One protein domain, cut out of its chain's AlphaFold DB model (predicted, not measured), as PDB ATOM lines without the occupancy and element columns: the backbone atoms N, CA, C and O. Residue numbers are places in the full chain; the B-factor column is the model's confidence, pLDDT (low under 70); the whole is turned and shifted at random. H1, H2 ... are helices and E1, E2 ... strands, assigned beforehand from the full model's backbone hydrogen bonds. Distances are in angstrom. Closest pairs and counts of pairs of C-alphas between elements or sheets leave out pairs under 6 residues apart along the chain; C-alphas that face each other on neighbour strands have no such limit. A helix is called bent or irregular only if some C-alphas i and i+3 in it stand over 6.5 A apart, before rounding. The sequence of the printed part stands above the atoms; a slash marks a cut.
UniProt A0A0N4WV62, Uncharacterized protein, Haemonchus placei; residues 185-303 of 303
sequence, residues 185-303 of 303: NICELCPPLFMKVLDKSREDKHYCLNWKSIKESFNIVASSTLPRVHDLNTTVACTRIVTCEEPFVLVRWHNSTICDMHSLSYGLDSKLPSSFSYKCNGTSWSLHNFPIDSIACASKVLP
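What this domain is: This is residues 185 to 303 of the 303 residues of an uncharacterized protein of Haemonchus placei (UniProt A0A0N4WV62). One strongly twisted sheet of eight strands spreads in two wings: E2, E3 and E6 make one, and E5, E4, E1 and the later part of E8 make the other, while short E7 and the sharply bent E8 join the two. The small helix H1 is on the sheet at the first wing and H2 is on it at the far end of the second; the unnamed residues 190 to 210 run from one end to the other, and residues 266 to 272 stick out as a loop. The printed part has 119 residues, with two named helices and then eight named strands along the chain, H1 H2 E1 E2 E3 E4 E5 E6 E7 E8; the neighbour strands are antiparallel. The class is mixed, helices and strands, with 58 residues, under half, in named elements. The whole is compact, with a radius of gyration of the C-alphas of 14.5 A and spans of 47 by 37 by 23 A.

How they stand to each other: H1, residues 186 to 189, is on the branched sheet at a height of 7.2 A. It lies over E3, residues 238 to 243, but only just, with 3 of its 4 C-alphas; the closest C-alphas of the two are those of Cys 187 and Cys 238, 5.1 A apart. H2, residues 211 to 218, is apart from H1 and is also on the sheet. Its closest C-alphas to E1, residues 220 to 222, are those of Lys 215 and Val 221, 6.6 A apart; to E5, residues 259 to 263, they are those of Trp 211 and Cys 259, 7.2 A apart. In H2 every O i to N i+4 pair is within hydrogen-bond range; H1 is too short for such a pair. E2, residues 228 to 233, forms an antiparallel hairpin with E3, with N 230 and O 241 at 2.9 A. On the other side of E3 is E6, residues 275 to 280, antiparallel, with N 240 and O 278 at 2.8 A. E4, residues 248 to 253, forms a hairpin with E5, with N 251 and O 260 at 2.8 A. E6, E7, residues 285 to 287, and E8, residues 290 to 300, form a meander, each strand the antiparallel neighbour of the one before; N 286 and O 279 are 2.8 A apart, and N 292 and O 285 are 2.8 A apart. E8 bends by 84 degrees at residue 293, and its pairing is staggered. E7 is beside its residues 290 to 292 and E1 beside 298 to 300 on one side, with N 221 and O 299 at 2.8 A; E4 is beside 292 to 298 on the other side, with N 250 and O 296 at 2.8 A. E4 and E6 are apart.

Where its parts are: H1 begins at C-alpha 186, at (-19.599, 110.169, 36.259). H2 spans 10.6 A from C-alpha 211 to 218, and E1 is 6.8 A long. E2, E3 and E6 are each 16.2 A long, E4 is 15.8 A and E5 is 13.2 A. E7 is 7.1 A long. E8, the longest strand, spans 25.7 A from C-alpha 290 at (-35.450, 104.343, 45.505) to C-alpha 300 at (-51.718, 122.452, 37.291).

The domain as a whole: The two C-alphas farthest apart are those of Thr 235 and Pro 303, 47.6 A. The printed part has no cut, and residue 303 is the chain's last. The links H1 to H2, with 21 residues, and E5 to E6, with 11, are long; the others are tight. The mean pLDDT of the printed part is 81.2, and residues 196 to 206, 265 to 273 and 303 of this model are under 70.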
ATOM      1  N   ASN A 185     -16.312 112.236  33.842       77.50
ATOM      2  CA  ASN A 185     -17.520 112.817  34.391       77.50
ATOM      3  C   ASN A 185     -18.546 111.704  34.636       77.50
ATOM      4  O   ASN A 185     -19.180 111.211  33.706       77.50
ATOM      5  N   ILE A 186     -18.721 111.291  35.894       81.19
ATOM      6  CA  ILE A 186     -19.599 110.169  36.259       81.19
ATOM      7  C   ILE A 186     -21.043 110.444  35.823       81.19
ATOM      8  O   ILE A 186     -21.783 109.513  35.510       81.19
ATOM      9  N   CYS A 187     -21.441 111.717  35.738       83.75
ATOM     10  CA  CYS A 187     -22.762 112.103  35.255       83.75
ATOM     11  C   CYS A 187     -23.019 111.731  33.788       83.75
ATOM     12  O   CYS A 187     -24.178 111.548  33.415       83.75
ATOM     13  N   GLU A 188     -21.974 111.588  32.968       84.81
ATOM     14  CA  GLU A 188     -22.083 111.159  31.566       84.81
ATOM     15  C   GLU A 188     -22.305 109.650  31.434       84.81
ATOM     16  O   GLU A 188     -22.884 109.197  30.450       84.81
ATOM     17  N   LEU A 189     -21.906 108.872  32.445       86.75
ATOM     18  CA  LEU A 189     -22.155 107.428  32.505       86.75
ATOM     19  C   LEU A 189     -23.603 107.106  32.899       86.75
ATOM     20  O   LEU A 189     -24.071 105.983  32.727       86.75
ATOM     21  N   CYS A 190     -24.324 108.083  33.445       87.56
ATOM     22  CA  CYS A 190     -25.686 107.899  33.911       87.56
ATOM     23  C   CYS A 190     -26.682 107.820  32.748       87.56
ATOM     24  O   CYS A 190     -26.578 108.587  31.787       87.56
ATOM     25  N   PRO A 191     -27.720 106.968  32.849       89.81
ATOM     26  CA  PRO A 191     -28.762 106.920  31.832       89.81
ATOM     27  C   PRO A 191     -29.511 108.264  31.734       89.81
ATOM     28  O   PRO A 191     -29.479 109.072  32.665       89.81
ATOM     29  N   PRO A 192     -30.235 108.539  30.641       88.88
ATOM     30  CA  PRO A 192     -31.076 109.730  30.553       88.88
ATOM     31  C   PRO A 192     -32.144 109.754  31.657       88.88
ATOM     32  O   PRO A 192     -32.915 108.811  31.791       88.88
ATOM     33  N   LEU A 193     -32.211 110.846  32.427       88.75
ATOM     34  CA  LEU A 193     -33.175 111.005  33.527       88.75
ATOM     35  C   LEU A 193     -34.560 111.471  33.048       88.75
ATOM     36  O   LEU A 193     -35.563 111.249  33.719       88.75
ATOM     37  N   PHE A 194     -34.649 112.154  31.911       88.31
ATOM     38  CA  PHE A 194     -35.910 112.745  31.464       88.31
ATOM     39  C   PHE A 194     -36.718 111.764  30.621       88.31
ATOM     40  O   PHE A 194     -36.179 111.088  29.742       88.31
ATOM     41  N   MET A 195     -38.028 111.702  30.876       79.62
ATOM     42  CA  MET A 195     -38.954 110.936  30.047       79.62
ATOM     43  C   MET A 195     -38.886 111.457  28.612       79.62
ATOM     44  O   MET A 195     -39.144 112.633  28.354       79.62
ATOM     45  N   LYS A 196     -38.553 110.579  27.661       67.81
ATOM     46  CA  LYS A 196     -38.657 110.913  26.241       67.81
ATOM     47  C   LYS A 196     -40.135 111.099  25.911       67.81
ATOM     48  O   LYS A 196     -40.899 110.137  25.958       67.81
ATOM     49  N   VAL A 197     -40.531 112.324  25.579       60.47
ATOM     50  CA  VAL A 197     -41.858 112.593  25.018       60.47
ATOM     51  C   VAL A 197     -41.860 112.028  23.599       60.47
ATOM     52  O   VAL A 197     -41.379 112.662  22.664       60.47
ATOM     53  N   LEU A 198     -42.315 110.783  23.467       52.06
ATOM     54  CA  LEU A 198     -42.493 110.103  22.188       52.06
ATOM     55  C   LEU A 198     -43.701 110.742  21.492       52.06
ATOM     56  O   LEU A 198     -44.834 110.443  21.841       52.06
ATOM     57  N   ASP A 199     -43.426 111.665  20.573       46.50
ATOM     58  CA  ASP A 199     -44.374 112.390  19.723       46.50
ATOM     59  C   ASP A 199     -45.523 113.134  20.426       46.50
ATOM     60  O   ASP A 199     -46.518 112.573  20.884       46.50
ATOM     61  N   LYS A 200     -45.458 114.470  20.353       51.00
ATOM     62  CA  LYS A 200     -46.518 115.403  20.783       51.00
ATOM     63  C   LYS A 200     -47.889 115.160  20.116       51.00
ATOM     64  O   LYS A 200     -48.864 115.773  20.523       51.00
ATOM     65  N   SER A 201     -47.985 114.302  19.094       46.12
ATOM     66  CA  SER A 201     -49.210 114.065  18.316       46.12
ATOM     67  C   SER A 201     -50.146 112.991  18.894       46.12
ATOM     68  O   SER A 201     -51.252 112.816  18.383       46.12
ATOM     69  N   ARG A 202     -49.746 112.266  19.953       49.78
ATOM     70  CA  ARG A 202     -50.576 111.239  20.618       49.78
ATOM     71  C   ARG A 202     -50.513 111.379  22.142       49.78
ATOM     72  O   ARG A 202     -49.873 110.591  22.827       49.78
ATOM     73  N   GLU A 203     -51.212 112.376  22.674       52.72
ATOM     74  CA  GLU A 203     -51.141 112.854  24.069       52.72
ATOM     75  C   GLU A 203     -51.436 111.826  25.190       52.72
ATOM     76  O   GLU A 203     -51.175 112.107  26.361       52.72
ATOM     77  N   ASP A 204     -51.922 110.620  24.882       50.12
ATOM     78  CA  ASP A 204     -52.568 109.769  25.893       50.12
ATOM     79  C   ASP A 204     -51.803 108.503  26.319       50.12
ATOM     80  O   ASP A 204     -52.251 107.818  27.240       50.12
ATOM     81  N   LYS A 205     -50.662 108.151  25.699       52.50
ATOM     82  CA  LYS A 205     -50.016 106.834  25.941       52.50
ATOM     83  C   LYS A 205     -48.574 106.834  26.456       52.50
ATOM     84  O   LYS A 205     -48.056 105.753  26.727       52.50
ATOM     85  N   HIS A 206     -47.910 107.980  26.606       64.06
ATOM     86  CA  HIS A 206     -46.438 107.975  26.553       64.06
ATOM     87  C   HIS A 206     -45.663 108.187  27.863       64.06
ATOM     88  O   HIS A 206     -44.447 108.013  27.847       64.06
ATOM     89  N   TYR A 207     -46.311 108.465  28.999       71.69
ATOM     90  CA  TYR A 207     -45.592 108.614  30.279       71.69
ATOM     91  C   TYR A 207     -45.614 107.323  31.117       71.69
ATOM     92  O   TYR A 207     -44.569 106.757  31.443       71.69
ATOM     93  N   CYS A 208     -46.813 106.821  31.420       84.75
ATOM     94  CA  CYS A 208     -47.061 105.610  32.211       84.75
ATOM     95  C   CYS A 208     -48.497 105.114  32.016       84.75
ATOM     96  O   CYS A 208     -49.372 105.868  31.591       84.75
ATOM     97  N   LEU A 209     -48.764 103.853  32.371       88.75
ATOM     98  CA  LEU A 209     -50.084 103.225  32.225       88.75
ATOM     99  C   LEU A 209     -51.180 103.937  33.027       88.75
ATOM    100  O   LEU A 209     -52.336 103.936  32.616       88.75
ATOM    101  N   ASN A 210     -50.828 104.558  34.155       91.50
ATOM    102  CA  ASN A 210     -51.758 105.296  35.009       91.50
ATOM    103  C   ASN A 210     -51.799 106.807  34.721       91.50
ATOM    104  O   ASN A 210     -52.444 107.536  35.475       91.50
ATOM    105  N   TRP A 211     -51.170 107.289  33.639       88.06
ATOM    106  CA  TRP A 211     -51.108 108.720  33.313       88.06
ATOM    107  C   TRP A 211     -52.487 109.382  33.276       88.06
ATOM    108  O   TRP A 211     -52.683 110.412  33.914       88.06
ATOM    109  N   LYS A 212     -53.466 108.755  32.610       88.69
ATOM    110  CA  LYS A 212     -54.842 109.268  32.538       88.69
ATOM    111  C   LYS A 212     -55.441 109.506  33.930       88.69
ATOM    112  O   LYS A 212     -55.991 110.569  34.189       88.69
ATOM    113  N   SER A 213     -55.258 108.546  34.839       91.12
ATOM    114  CA  SER A 213     -55.753 108.647  36.214       91.12
ATOM    115  C   SER A 213     -55.076 109.785  36.979       91.12
ATOM    116  O   SER A 213     -55.757 110.509  37.697       91.12
ATOM    117  N   ILE A 214     -53.756 109.955  36.838       90.62
ATOM    118  CA  ILE A 214     -53.011 111.044  37.491       90.62
ATOM    119  C   ILE A 214     -53.474 112.396  36.941       90.62
ATOM    120  O   ILE A 214     -53.836 113.281  37.715       90.62
ATOM    121  N   LYS A 215     -53.504 112.533  35.611       88.81
ATOM    122  CA  LYS A 215     -53.921 113.743  34.897       88.81
ATOM    123  C   LYS A 215     -55.284 114.230  35.388       88.81
ATOM    124  O   LYS A 215     -55.417 115.391  35.762       88.81
ATOM    125  N   GLU A 216     -56.264 113.330  35.436       89.50
ATOM    126  CA  GLU A 216     -57.632 113.628  35.874       89.50
ATOM    127  C   GLU A 216     -57.718 113.903  37.383       89.50
ATOM    128  O   GLU A 216     -58.395 114.842  37.794       89.50
ATOM    129  N   SER A 217     -57.008 113.134  38.217       91.00
ATOM    130  CA  SER A 217     -57.092 113.266  39.684       91.00
ATOM    131  C   SER A 217     -56.463 114.556  40.204       91.00
ATOM    132  O   SER A 217     -56.959 115.146  41.161       91.00
ATOM    133  N   PHE A 218     -55.361 114.988  39.590       88.06
ATOM    134  CA  PHE A 218     -54.612 116.167  40.025       88.06
ATOM    135  C   PHE A 218     -54.867 117.404  39.156       88.06
ATOM    136  O   PHE A 218     -54.407 118.492  39.504       88.06
ATOM    137  N   ASN A 219     -55.631 117.251  38.068       89.88
ATOM    138  CA  ASN A 219     -55.879 118.273  37.054       89.88
ATOM    139  C   ASN A 219     -54.571 118.920  36.572       89.88
ATOM    140  O   ASN A 219     -54.348 120.119  36.753       89.88
ATOM    141  N   ILE A 220     -53.672 118.097  36.029       88.44
ATOM    142  CA  ILE A 220     -52.330 118.512  35.603       88.44
ATOM    143  C   ILE A 220     -52.099 118.284  34.110       88.44
ATOM    144  O   ILE A 220     -52.767 117.469  33.480       88.44
ATOM    145  N   VAL A 221     -51.100 118.962  33.554       88.38
ATOM    146  CA  VAL A 221     -50.548 118.709  32.220       88.38
ATOM    147  C   VAL A 221     -49.036 118.562  32.315       88.38
ATOM    148  O   VAL A 221     -48.386 119.240  33.108       88.38
ATOM    149  N   ALA A 222     -48.470 117.646  31.530       84.69
ATOM    150  CA  ALA A 222     -47.023 117.519  31.436       84.69
ATOM    151  C   ALA A 222     -46.447 118.790  30.802       84.69
ATOM    152  O   ALA A 222     -46.987 119.298  29.815       84.69
ATOM    153  N   SER A 223     -45.363 119.308  31.373       82.56
ATOM    154  CA  SER A 223     -44.714 120.486  30.820       82.56
ATOM    155  C   SER A 223     -44.002 120.139  29.519       82.56
ATOM    156  O   SER A 223     -43.379 119.085  29.379       82.56
ATOM    157  N   SER A 224     -44.092 121.057  28.562       75.31
ATOM    158  CA  SER A 224     -43.264 121.026  27.355       75.31
ATOM    159  C   SER A 224     -41.926 121.744  27.545       75.31
ATOM    160  O   SER A 224     -41.045 121.626  26.693       75.31
ATOM    161  N   THR A 225     -41.785 122.478  28.651       77.12
ATOM    162  CA  THR A 225     -40.576 123.204  29.017       77.12
ATOM    163  C   THR A 225     -39.562 122.223  29.585       77.12
ATOM    164  O   THR A 225     -39.893 121.339  30.378       77.12
ATOM    165  N   LEU A 226     -38.306 122.365  29.165       77.06
ATOM    166  CA  LEU A 226     -37.229 121.566  29.729       77.06
ATOM    167  C   LEU A 226     -36.925 122.044  31.157       77.06
ATOM    168  O   LEU A 226     -36.841 123.253  31.385       77.06
ATOM    169  N   PRO A 227     -36.722 121.122  32.111       85.56
ATOM    170  CA  PRO A 227     -36.293 121.498  33.449       85.56
ATOM    171  C   PRO A 227     -34.904 122.133  33.428       85.56
ATOM    172  O   PRO A 227     -34.067 121.825  32.575       85.56
ATOM    173  N   ARG A 228     -34.623 122.962  34.437       87.31
ATOM    174  CA  ARG A 228     -33.260 123.437  34.695       87.31
ATOM    175  C   ARG A 228     -32.495 122.345  35.432       87.31
ATOM    176  O   ARG A 228     -33.018 121.749  36.373       87.31
ATOM    177  N   VAL A 229     -31.263 122.089  35.008       89.38
ATOM    178  CA  VAL A 229     -30.443 120.983  35.514       89.38
ATOM    179  C   VAL A 229     -29.117 121.523  36.016       89.38
ATOM    180  O   VAL A 229     -28.449 122.269  35.306       89.38
ATOM    181  N   HIS A 230     -28.740 121.134  37.229       89.38
ATOM    182  CA  HIS A 230     -27.421 121.384  37.787       89.38
ATOM    183  C   HIS A 230     -26.812 120.060  38.237       89.38
ATOM    184  O   HIS A 230     -27.330 119.403  39.141       89.38
ATOM    185  N   ASP A 231     -25.677 119.701  37.649       88.75
ATOM    186  CA  ASP A 231     -24.937 118.499  38.022       88.75
ATOM    187  C   ASP A 231     -23.886 118.826  39.087       88.75
ATOM    188  O   ASP A 231     -23.157 119.810  38.994       88.75
ATOM    189  N   LEU A 232     -23.848 118.011  40.134       86.94
ATOM    190  CA  LEU A 232     -22.829 117.979  41.172       86.94
ATOM    191  C   LEU A 232     -22.081 116.660  41.004       86.94
ATOM    192  O   LEU A 232     -22.533 115.604  41.456       86.94
ATOM    193  N   ASN A 233     -20.959 116.730  40.295       82.88
ATOM    194  CA  ASN A 233     -20.111 115.579  40.042       82.88
ATOM    195  C   ASN A 233     -19.067 115.441  41.159       82.88
ATOM    196  O   ASN A 233     -18.424 116.413  41.550       82.88
ATOM    197  N   THR A 234     -18.899 114.228  41.669       79.25
ATOM    198  CA  THR A 234     -17.827 113.866  42.604       79.25
ATOM    199  C   THR A 234     -17.086 112.652  42.059       79.25
ATOM    200  O   THR A 234     -17.562 111.999  41.139       79.25
ATOM    201  N   THR A 235     -15.952 112.291  42.654       71.75
ATOM    202  CA  THR A 235     -15.180 111.093  42.274       71.75
ATOM    203  C   THR A 235     -15.933 109.768  42.419       71.75
ATOM    204  O   THR A 235     -15.484 108.766  41.876       71.75
ATOM    205  N   VAL A 236     -17.039 109.726  43.170       76.69
ATOM    206  CA  VAL A 236     -17.740 108.474  43.522       76.69
ATOM    207  C   VAL A 236     -19.238 108.498  43.232       76.69
ATOM    208  O   VAL A 236     -19.892 107.458  43.286       76.69
ATOM    209  N   ALA A 237     -19.810 109.668  42.954       82.19
ATOM    210  CA  ALA A 237     -21.238 109.817  42.728       82.19
ATOM    211  C   ALA A 237     -21.537 111.036  41.858       82.19
ATOM    212  O   ALA A 237     -20.944 112.104  42.034       82.19
ATOM    213  N   CYS A 238     -22.539 110.897  40.997       89.81
ATOM    214  CA  CYS A 238     -23.163 112.027  40.332       89.81
ATOM    215  C   CYS A 238     -24.460 112.377  41.061       89.81
ATOM    216  O   CYS A 238     -25.312 111.515  41.276       89.81
ATOM    217  N   THR A 239     -24.640 113.640  41.429       91.25
ATOM    218  CA  THR A 239     -25.926 114.146  41.912       91.25
ATOM    219  C   THR A 239     -26.453 115.182  40.937       91.25
ATOM    220  O   THR A 239     -25.815 116.199  40.715       91.25
ATOM    221  N   ARG A 240     -27.637 114.954  40.379       91.38
ATOM    222  CA  ARG A 240     -28.323 115.882  39.485       91.38
ATOM    223  C   ARG A 240     -29.433 116.588  40.247       91.38
ATOM    224  O   ARG A 240     -30.364 115.947  40.730       91.38
ATOM    225  N   ILE A 241     -29.331 117.903  40.371       90.12
ATOM    226  CA  ILE A 241     -30.381 118.756  40.923       90.12
ATOM    227  C   ILE A 241     -31.240 119.223  39.754       90.12
ATOM    228  O   ILE A 241     -30.769 119.921  38.857       90.12
ATOM    229  N   VAL A 242     -32.499 118.804  39.752       88.50
ATOM    230  CA  VAL A 242     -33.481 119.172  38.734       88.50
ATOM    231  C   VAL A 242     -34.448 120.160  39.340       88.50
ATOM    232  O   VAL A 242     -35.039 119.901  40.385       88.50
ATOM    233  N   THR A 243     -34.642 121.263  38.642       88.31
ATOM    234  CA  THR A 243     -35.547 122.328  39.033       88.31
ATOM    235  C   THR A 243     -36.633 122.454  37.976       88.31
ATOM    236  O   THR A 243     -36.344 122.768  36.818       88.31
ATOM    237  N   CYS A 244     -37.876 122.208  38.382       85.94
ATOM    238  CA  CYS A 244     -39.052 122.453  37.552       85.94
ATOM    239  C   CYS A 244     -39.606 123.841  37.879       85.94
ATOM    240  O   CYS A 244     -39.636 124.243  39.045       85.94
ATOM    241  N   GLU A 245     -40.037 124.574  36.853       84.69
ATOM    242  CA  GLU A 245     -40.800 125.813  37.055       84.69
ATOM    243  C   GLU A 245     -42.217 125.489  37.541       84.69
ATOM    244  O   GLU A 245     -42.840 126.259  38.271       84.69
ATOM    245  N   GLU A 246     -42.706 124.310  37.168       85.69
ATOM    246  CA  GLU A 246     -43.995 123.786  37.553       85.69
ATOM    247  C   GLU A 246     -43.962 123.093  38.927       85.69
ATOM    248  O   GLU A 246     -42.955 122.491  39.307       85.69
ATOM    249  N   PRO A 247     -45.083 123.113  39.673       84.75
ATOM    250  CA  PRO A 247     -45.132 122.638  41.056       84.75
ATOM    251  C   PRO A 247     -45.159 121.113  41.222       84.75
ATOM    252  O   PRO A 247     -45.163 120.629  42.356       84.75
ATOM    253  N   PHE A 248     -45.226 120.339  40.136       88.12
ATOM    254  CA  PHE A 248     -45.312 118.882  40.209       88.12
ATOM    255  C   PHE A 248     -44.226 118.205  39.385       88.12
ATOM    256  O   PHE A 248     -43.837 118.670  38.314       88.12
ATOM    257  N   VAL A 249     -43.791 117.045  39.874       90.38
ATOM    258  CA  VAL A 249     -42.921 116.128  39.143       90.38
ATOM    259  C   VAL A 249     -43.555 114.754  39.099       90.38
ATOM    260  O   VAL A 249     -43.938 114.184  40.120       90.38
ATOM    261  N   LEU A 250     -43.655 114.220  37.891       91.62
ATOM    262  CA  LEU A 250     -44.018 112.846  37.619       91.62
ATOM    263  C   LEU A 250     -42.751 111.992  37.660       91.62
ATOM    264  O   LEU A 250     -41.787 112.285  36.952       91.62
ATOM    265  N   VAL A 251     -42.754 110.935  38.462       93.12
ATOM    266  CA  VAL A 251     -41.619 110.025  38.634       93.12
ATOM    267  C   VAL A 251     -42.042 108.629  38.205       93.12
ATOM    268  O   VAL A 251     -43.018 108.092  38.722       93.12
ATOM    269  N   ARG A 252     -41.305 108.023  37.271       92.88
ATOM    270  CA  ARG A 252     -41.457 106.608  36.917       92.88
ATOM    271  C   ARG A 252     -40.396 105.795  37.643       92.88
ATOM    272  O   ARG A 252     -39.200 105.971  37.398       92.88
ATOM    273  N   TRP A 253     -40.848 104.909  38.523       92.69
ATOM    274  CA  TRP A 253     -39.981 104.006  39.275       92.69
ATOM    275  C   TRP A 253     -39.296 102.989  38.368       92.69
ATOM    276  O   TRP A 253     -39.810 102.654  37.301       92.69
ATOM    277  N   HIS A 254     -38.146 102.494  38.812       92.56
ATOM    278  CA  HIS A 254     -37.361 101.536  38.049       92.56
ATOM    279  C   HIS A 254     -38.140 100.252  37.745       92.56
ATOM    280  O   HIS A 254     -38.752  99.670  38.644       92.56
ATOM    281  N   ASN A 255     -38.107  99.814  36.482       90.25
ATOM    282  CA  ASN A 255     -38.846  98.652  35.974       90.25
ATOM    283  C   ASN A 255     -40.362  98.729  36.226       90.25
ATOM    284  O   ASN A 255     -41.047  97.706  36.294       90.25
ATOM    285  N   SER A 256     -40.898  99.943  36.363       89.81
ATOM    286  CA  SER A 256     -42.319 100.185  36.556       89.81
ATOM    287  C   SER A 256     -42.915 100.884  35.346       89.81
ATOM    288  O   SER A 256     -42.364 101.826  34.782       89.81
ATOM    289  N   THR A 257     -44.118 100.465  34.986       88.56
ATOM    290  CA  THR A 257     -44.954 101.170  34.014       88.56
ATOM    291  C   THR A 257     -45.893 102.178  34.682       88.56
ATOM    292  O   THR A 257     -46.727 102.781  34.007       88.56
ATOM    293  N   ILE A 258     -45.812 102.316  36.006       89.75
ATOM    294  CA  ILE A 258     -46.628 103.193  36.848       89.75
ATOM    295  C   ILE A 258     -45.772 104.396  37.249       89.75
ATOM    296  O   ILE A 258     -44.615 104.224  37.641       89.75
ATOM    297  N   CYS A 259     -46.348 105.593  37.170       91.62
ATOM    298  CA  CYS A 259     -45.744 106.783  37.755       91.62
ATOM    299  C   CYS A 259     -46.401 107.159  39.078       91.62
ATOM    300  O   CYS A 259     -47.599 106.933  39.256       91.62
ATOM    301  N   ASP A 260     -45.640 107.865  39.904       92.88
ATOM    302  CA  ASP A 260     -46.148 108.636  41.032       92.88
ATOM    303  C   ASP A 260     -45.974 110.133  40.785       92.88
ATOM    304  O   ASP A 260     -45.092 110.574  40.043       92.88
ATOM    305  N   MET A 261     -46.846 110.924  41.406       91.19
ATOM    306  CA  MET A 261     -46.785 112.378  41.354       91.19
ATOM    307  C   MET A 261     -46.261 112.913  42.682       91.19
ATOM    308  O   MET A 261     -46.815 112.631  43.744       91.19
ATOM    309  N   HIS A 262     -45.228 113.739  42.606       89.44
ATOM    310  CA  HIS A 262     -44.663 114.441  43.744       89.44
ATOM    311  C   HIS A 262     -44.986 115.926  43.625       89.44
ATOM    312  O   HIS A 262     -44.669 116.562  42.617       89.44
ATOM    313  N   SER A 263     -45.622 116.484  44.655       84.12
ATOM    314  CA  SER A 263     -45.759 117.930  44.788       84.12
ATOM    315  C   SER A 263     -44.485 118.511  45.365       84.12
ATOM    316  O   SER A 263     -43.968 118.036  46.377       84.12
ATOM    317  N   LEU A 264     -44.030 119.590  44.762       73.88
ATOM    318  CA  LEU A 264     -43.010 120.429  45.340       73.88
ATOM    319  C   LEU A 264     -43.685 121.299  46.399       73.88
ATOM    320  O   LEU A 264     -44.450 122.207  46.078       73.88
ATOM    321  N   SER A 265     -43.471 120.982  47.676       60.91
ATOM    322  CA  SER A 265     -43.950 121.846  48.753       60.91
ATOM    323  C   SER A 265     -43.234 123.188  48.657       60.91
ATOM    324  O   SER A 265     -42.032 123.273  48.908       60.91
ATOM    325  N   TYR A 266     -43.981 124.240  48.322       54.38
ATOM    326  CA  TYR A 266     -43.553 125.611  48.557       54.38
ATOM    327  C   TYR A 266     -43.403 125.781  50.068       54.38
ATOM    328  O   TYR A 266     -44.395 125.807  50.799       54.38
ATOM    329  N   GLY A 267     -42.166 125.866  50.558       45.78
ATOM    330  CA  GLY A 267     -41.949 126.492  51.855       45.78
ATOM    331  C   GLY A 267     -42.536 127.898  51.767       45.78
ATOM    332  O   GLY A 267     -42.229 128.612  50.812       45.78
ATOM    333  N   LEU A 268     -43.403 128.272  52.713       45.50
ATOM    334  CA  LEU A 268     -44.135 129.548  52.704       45.50
ATOM    335  C   LEU A 268     -43.237 130.792  52.517       45.50
ATOM    336  O   LEU A 268     -43.749 131.835  52.127       45.50
ATOM    337  N   ASP A 269     -41.922 130.669  52.718       49.22
ATOM    338  CA  ASP A 269     -40.955 131.768  52.627       49.22
ATOM    339  C   ASP A 269     -39.969 131.690  51.447       49.22
ATOM    340  O   ASP A 269     -39.165 132.605  51.254       49.22
ATOM    341  N   SER A 270     -39.970 130.639  50.625       44.16
ATOM    342  CA  SER A 270     -38.871 130.441  49.673       44.16
ATOM    343  C   SER A 270     -39.250 130.815  48.242       44.16
ATOM    344  O   SER A 270     -39.837 130.020  47.514       44.16
ATOM    345  N   LYS A 271     -38.764 131.975  47.785       51.94
ATOM    346  CA  LYS A 271     -38.594 132.353  46.361       51.94
ATOM    347  C   LYS A 271     -37.669 131.403  45.568       51.94
ATOM    348  O   LYS A 271     -37.244 131.733  44.464       51.94
ATOM    349  N   LEU A 272     -37.284 130.271  46.151       55.09
ATOM    350  CA  LEU A 272     -36.414 129.298  45.518       55.09
ATOM    351  C   LEU A 272     -37.263 128.405  44.621       55.09
ATOM    352  O   LEU A 272     -38.308 127.918  45.056       55.09
ATOM    353  N   PRO A 273     -36.829 128.191  43.373       59.44
ATOM    354  CA  PRO A 273     -37.534 127.298  42.495       59.44
ATOM    355  C   PRO A 273     -37.441 125.884  43.067       59.44
ATOM    356  O   PRO A 273     -36.432 125.447  43.629       59.44
ATOM    357  N   SER A 274     -38.556 125.194  42.965       70.81
ATOM    358  CA  SER A 274     -38.761 123.869  43.493       70.81
ATOM    359  C   SER A 274     -37.822 122.858  42.832       70.81
ATOM    360  O   SER A 274     -37.884 122.645  41.619       70.81
ATOM    361  N   SER A 275     -36.936 122.248  43.625       78.94
ATOM    362  CA  SER A 275     -35.887 121.356  43.125       78.94
ATOM    363  C   SER A 275     -35.912 119.978  43.786       78.94
ATOM    364  O   SER A 275     -36.221 119.835  44.968       78.94
ATOM    365  N   PHE A 276     -35.565 118.957  43.003       86.00
ATOM    366  CA  PHE A 276     -35.331 117.590  43.452       86.00
ATOM    367  C   PHE A 276     -33.879 117.206  43.197       86.00
ATOM    368  O   PHE A 276     -33.305 117.527  42.158       86.00
ATOM    369  N   SER A 277     -33.294 116.477  44.141       89.38
ATOM    370  CA  SER A 277     -31.953 115.922  44.007       89.38
ATOM    371  C   SER A 277     -32.045 114.438  43.667       89.38
ATOM    372  O   SER A 277     -32.639 113.658  44.417       89.38
ATOM    373  N   TYR A 278     -31.441 114.061  42.546       91.44
ATOM    374  CA  TYR A 278     -31.357 112.688  42.069       91.44
ATOM    375  C   TYR A 278     -29.916 112.226  42.115       91.44
ATOM    376  O   TYR A 278     -29.018 112.917  41.639       91.44
ATOM    377  N   LYS A 279     -29.684 111.042  42.669       93.06
ATOM    378  CA  LYS A 279     -28.337 110.475  42.763       93.06
ATOM    379  C   LYS A 279     -28.177 109.358  41.754       93.06
ATOM    380  O   LYS A 279     -29.041 108.484  41.681       93.06
ATOM    381  N   CYS A 280     -27.070 109.381  41.029       92.06
ATOM    382  CA  CYS A 280     -26.663 108.338  40.114       92.06
ATOM    383  C   CYS A 280     -25.361 107.682  40.574       92.06
ATOM    384  O   CYS A 280     -24.398 108.346  40.964       92.06
ATOM    385  N   ASN A 281     -25.355 106.356  40.490       86.94
ATOM    386  CA  ASN A 281     -24.238 105.473  40.822       86.94
ATOM    387  C   ASN A 281     -23.551 104.892  39.567       86.94
ATOM    388  O   ASN A 281     -22.945 103.827  39.638       86.94
ATOM    389  N   GLY A 282     -23.726 105.533  38.410       83.81
ATOM    390  CA  GLY A 282     -23.216 105.083  37.110       83.81
ATOM    391  C   GLY A 282     -24.114 104.101  36.349       83.81
ATOM    392  O   GLY A 282     -23.819 103.798  35.203       83.81
ATOM    393  N   THR A 283     -25.211 103.607  36.935       85.00
ATOM    394  CA  THR A 283     -26.133 102.679  36.234       85.00
ATOM    395  C   THR A 283     -27.599 103.071  36.340       85.00
ATOM    396  O   THR A 283     -28.373 102.814  35.423       85.00
ATOM    397  N   SER A 284     -27.999 103.706  37.441       89.38
ATOM    398  CA  SER A 284     -29.393 104.073  37.693       89.38
ATOM    399  C   SER A 284     -29.487 105.383  38.460       89.38
ATOM    400  O   SER A 284     -28.578 105.746  39.209       89.38
ATOM    401  N   TRP A 285     -30.603 106.086  38.278       94.19
ATOM    402  CA  TRP A 285     -30.964 107.232  39.105       94.19
ATOM    403  C   TRP A 285     -31.763 106.777  40.316       94.19
ATOM    404  O   TRP A 285     -32.485 105.785  40.264       94.19
ATOM    405  N   SER A 286     -31.688 107.543  41.399       93.06
ATOM    406  CA  SER A 286     -32.499 107.319  42.589       93.06
ATOM    407  C   SER A 286     -33.068 108.615  43.151       93.06
ATOM    408  O   SER A 286     -32.412 109.660  43.135       93.06
ATOM    409  N   LEU A 287     -34.286 108.519  43.683       91.12
ATOM    410  CA  LEU A 287     -34.958 109.546  44.471       91.12
ATOM    411  C   LEU A 287     -35.238 108.961  45.858       91.12
ATOM    412  O   LEU A 287     -35.845 107.899  45.967       91.12
ATOM    413  N   HIS A 288     -34.771 109.615  46.924       87.69
ATOM    414  CA  HIS A 288     -34.874 109.093  48.299       87.69
ATOM    415  C   HIS A 288     -34.369 107.639  48.453       87.69
ATOM    416  O   HIS A 288     -34.944 106.854  49.199       87.69
ATOM    417  N   ASN A 289     -33.285 107.290  47.750       90.00
ATOM    418  CA  ASN A 289     -32.693 105.944  47.680       90.00
ATOM    419  C   ASN A 289     -33.546 104.873  46.970       90.00
ATOM    420  O   ASN A 289     -33.152 103.709  46.953       90.00
ATOM    421  N   PHE A 290     -34.670 105.242  46.353       91.75
ATOM    422  CA  PHE A 290     -35.450 104.343  45.505       91.75
ATOM    423  C   PHE A 290     -35.076 104.551  44.035       91.75
ATOM    424  O   PHE A 290     -35.013 105.702  43.593       91.75
ATOM    425  N   PRO A 291     -34.807 103.476  43.276       94.06
ATOM    426  CA  PRO A 291     -34.373 103.587  41.893       94.06
ATOM    427  C   PRO A 291     -35.516 104.069  40.991       94.06
ATOM    428  O   PRO A 291     -36.665 103.637  41.121       94.06
ATOM    429  N   ILE A 292     -35.188 104.954  40.057       94.12
ATOM    430  CA  ILE A 292     -36.116 105.542  39.092       94.12
ATOM    431  C   ILE A 292     -35.576 105.368  37.677       94.12
ATOM    432  O   ILE A 292     -34.366 105.386  37.456       94.12
ATOM    433  N   ASP A 293     -36.488 105.259  36.718       91.56
ATOM    434  CA  ASP A 293     -36.126 105.231  35.302       91.56
ATOM    435  C   ASP A 293     -36.130 106.629  34.702       91.56
ATOM    436  O   ASP A 293     -35.297 106.944  33.859       91.56
ATOM    437  N   SER A 294     -37.101 107.462  35.086       91.44
ATOM    438  CA  SER A 294     -37.260 108.767  34.451       91.44
ATOM    439  C   SER A 294     -38.225 109.698  35.178       91.44
ATOM    440  O   SER A 294     -39.097 109.235  35.915       91.44
ATOM    441  N   ILE A 295     -38.133 110.996  34.886       91.94
ATOM    442  CA  ILE A 295     -39.017 112.039  35.418       91.94
ATOM    443  C   ILE A 295     -39.578 112.960  34.325       91.94
ATOM    444  O   ILE A 295     -38.999 113.071  33.241       91.94
ATOM    445  N   ALA A 296     -40.668 113.661  34.637       90.06
ATOM    446  CA  ALA A 296     -41.212 114.766  33.842       90.06
ATOM    447  C   ALA A 296     -41.800 115.858  34.755       90.06
ATOM    448  O   ALA A 296     -42.453 115.539  35.745       90.06
ATOM    449  N   CYS A 297     -41.599 117.137  34.425       89.00
ATOM    450  CA  CYS A 297     -42.274 118.238  35.121       89.00
ATOM    451  C   CYS A 297     -43.747 118.317  34.686       89.00
ATOM    452  O   CYS A 297     -44.081 117.985  33.546       89.00
ATOM    453  N   ALA A 298     -44.631 118.770  35.574       88.62
ATOM    454  CA  ALA A 298     -46.049 118.936  35.280       88.62
ATOM    455  C   ALA A 298     -46.646 120.151  36.000       88.62
ATOM    456  O   ALA A 298     -46.356 120.402  37.170       88.62
ATOM    457  N   SER A 299     -47.516 120.887  35.310       87.44
ATOM    458  CA  SER A 299     -48.231 122.048  35.846       87.44
ATOM    459  C   SER A 299     -49.685 121.724  36.142       87.44
ATOM    460  O   SER A 299     -50.281 120.832  35.541       87.44
ATOM    461  N   LYS A 300     -50.273 122.478  37.073       86.75
ATOM    462  CA  LYS A 300     -51.718 122.452  37.291       86.75
ATOM    463  C   LYS A 300     -52.421 123.150  36.132       86.75
ATOM    464  O   LYS A 300     -52.034 124.258  35.764       86.75
ATOM    465  N   VAL A 301     -53.491 122.553  35.625       85.50
ATOM    466  CA  VAL A 301     -54.441 123.254  34.763       85.50
ATOM    467  C   VAL A 301     -55.263 124.170  35.664       85.50
ATOM    468  O   VAL A 301     -55.975 123.705  36.562       85.50
ATOM    469  N   LEU A 302     -55.107 125.482  35.484       76.56
ATOM    470  CA  LEU A 302     -55.994 126.448  36.121       76.56
ATOM    471  C   LEU A 302     -57.372 126.356  35.439       76.56
ATOM    472  O   LEU A 302     -57.408 126.234  34.214       76.56
ATOM    473  N   PRO A 303     -58.468 126.327  36.216       63.91
ATOM    474  CA  PRO A 303     -59.824 126.311  35.674       63.91
ATOM    475  C   PRO A 303     -60.159 127.591  34.901       63.91
ATOM    476  O   PRO A 303     -59.575 128.652  35.227       63.91
TER     477      PRO A 303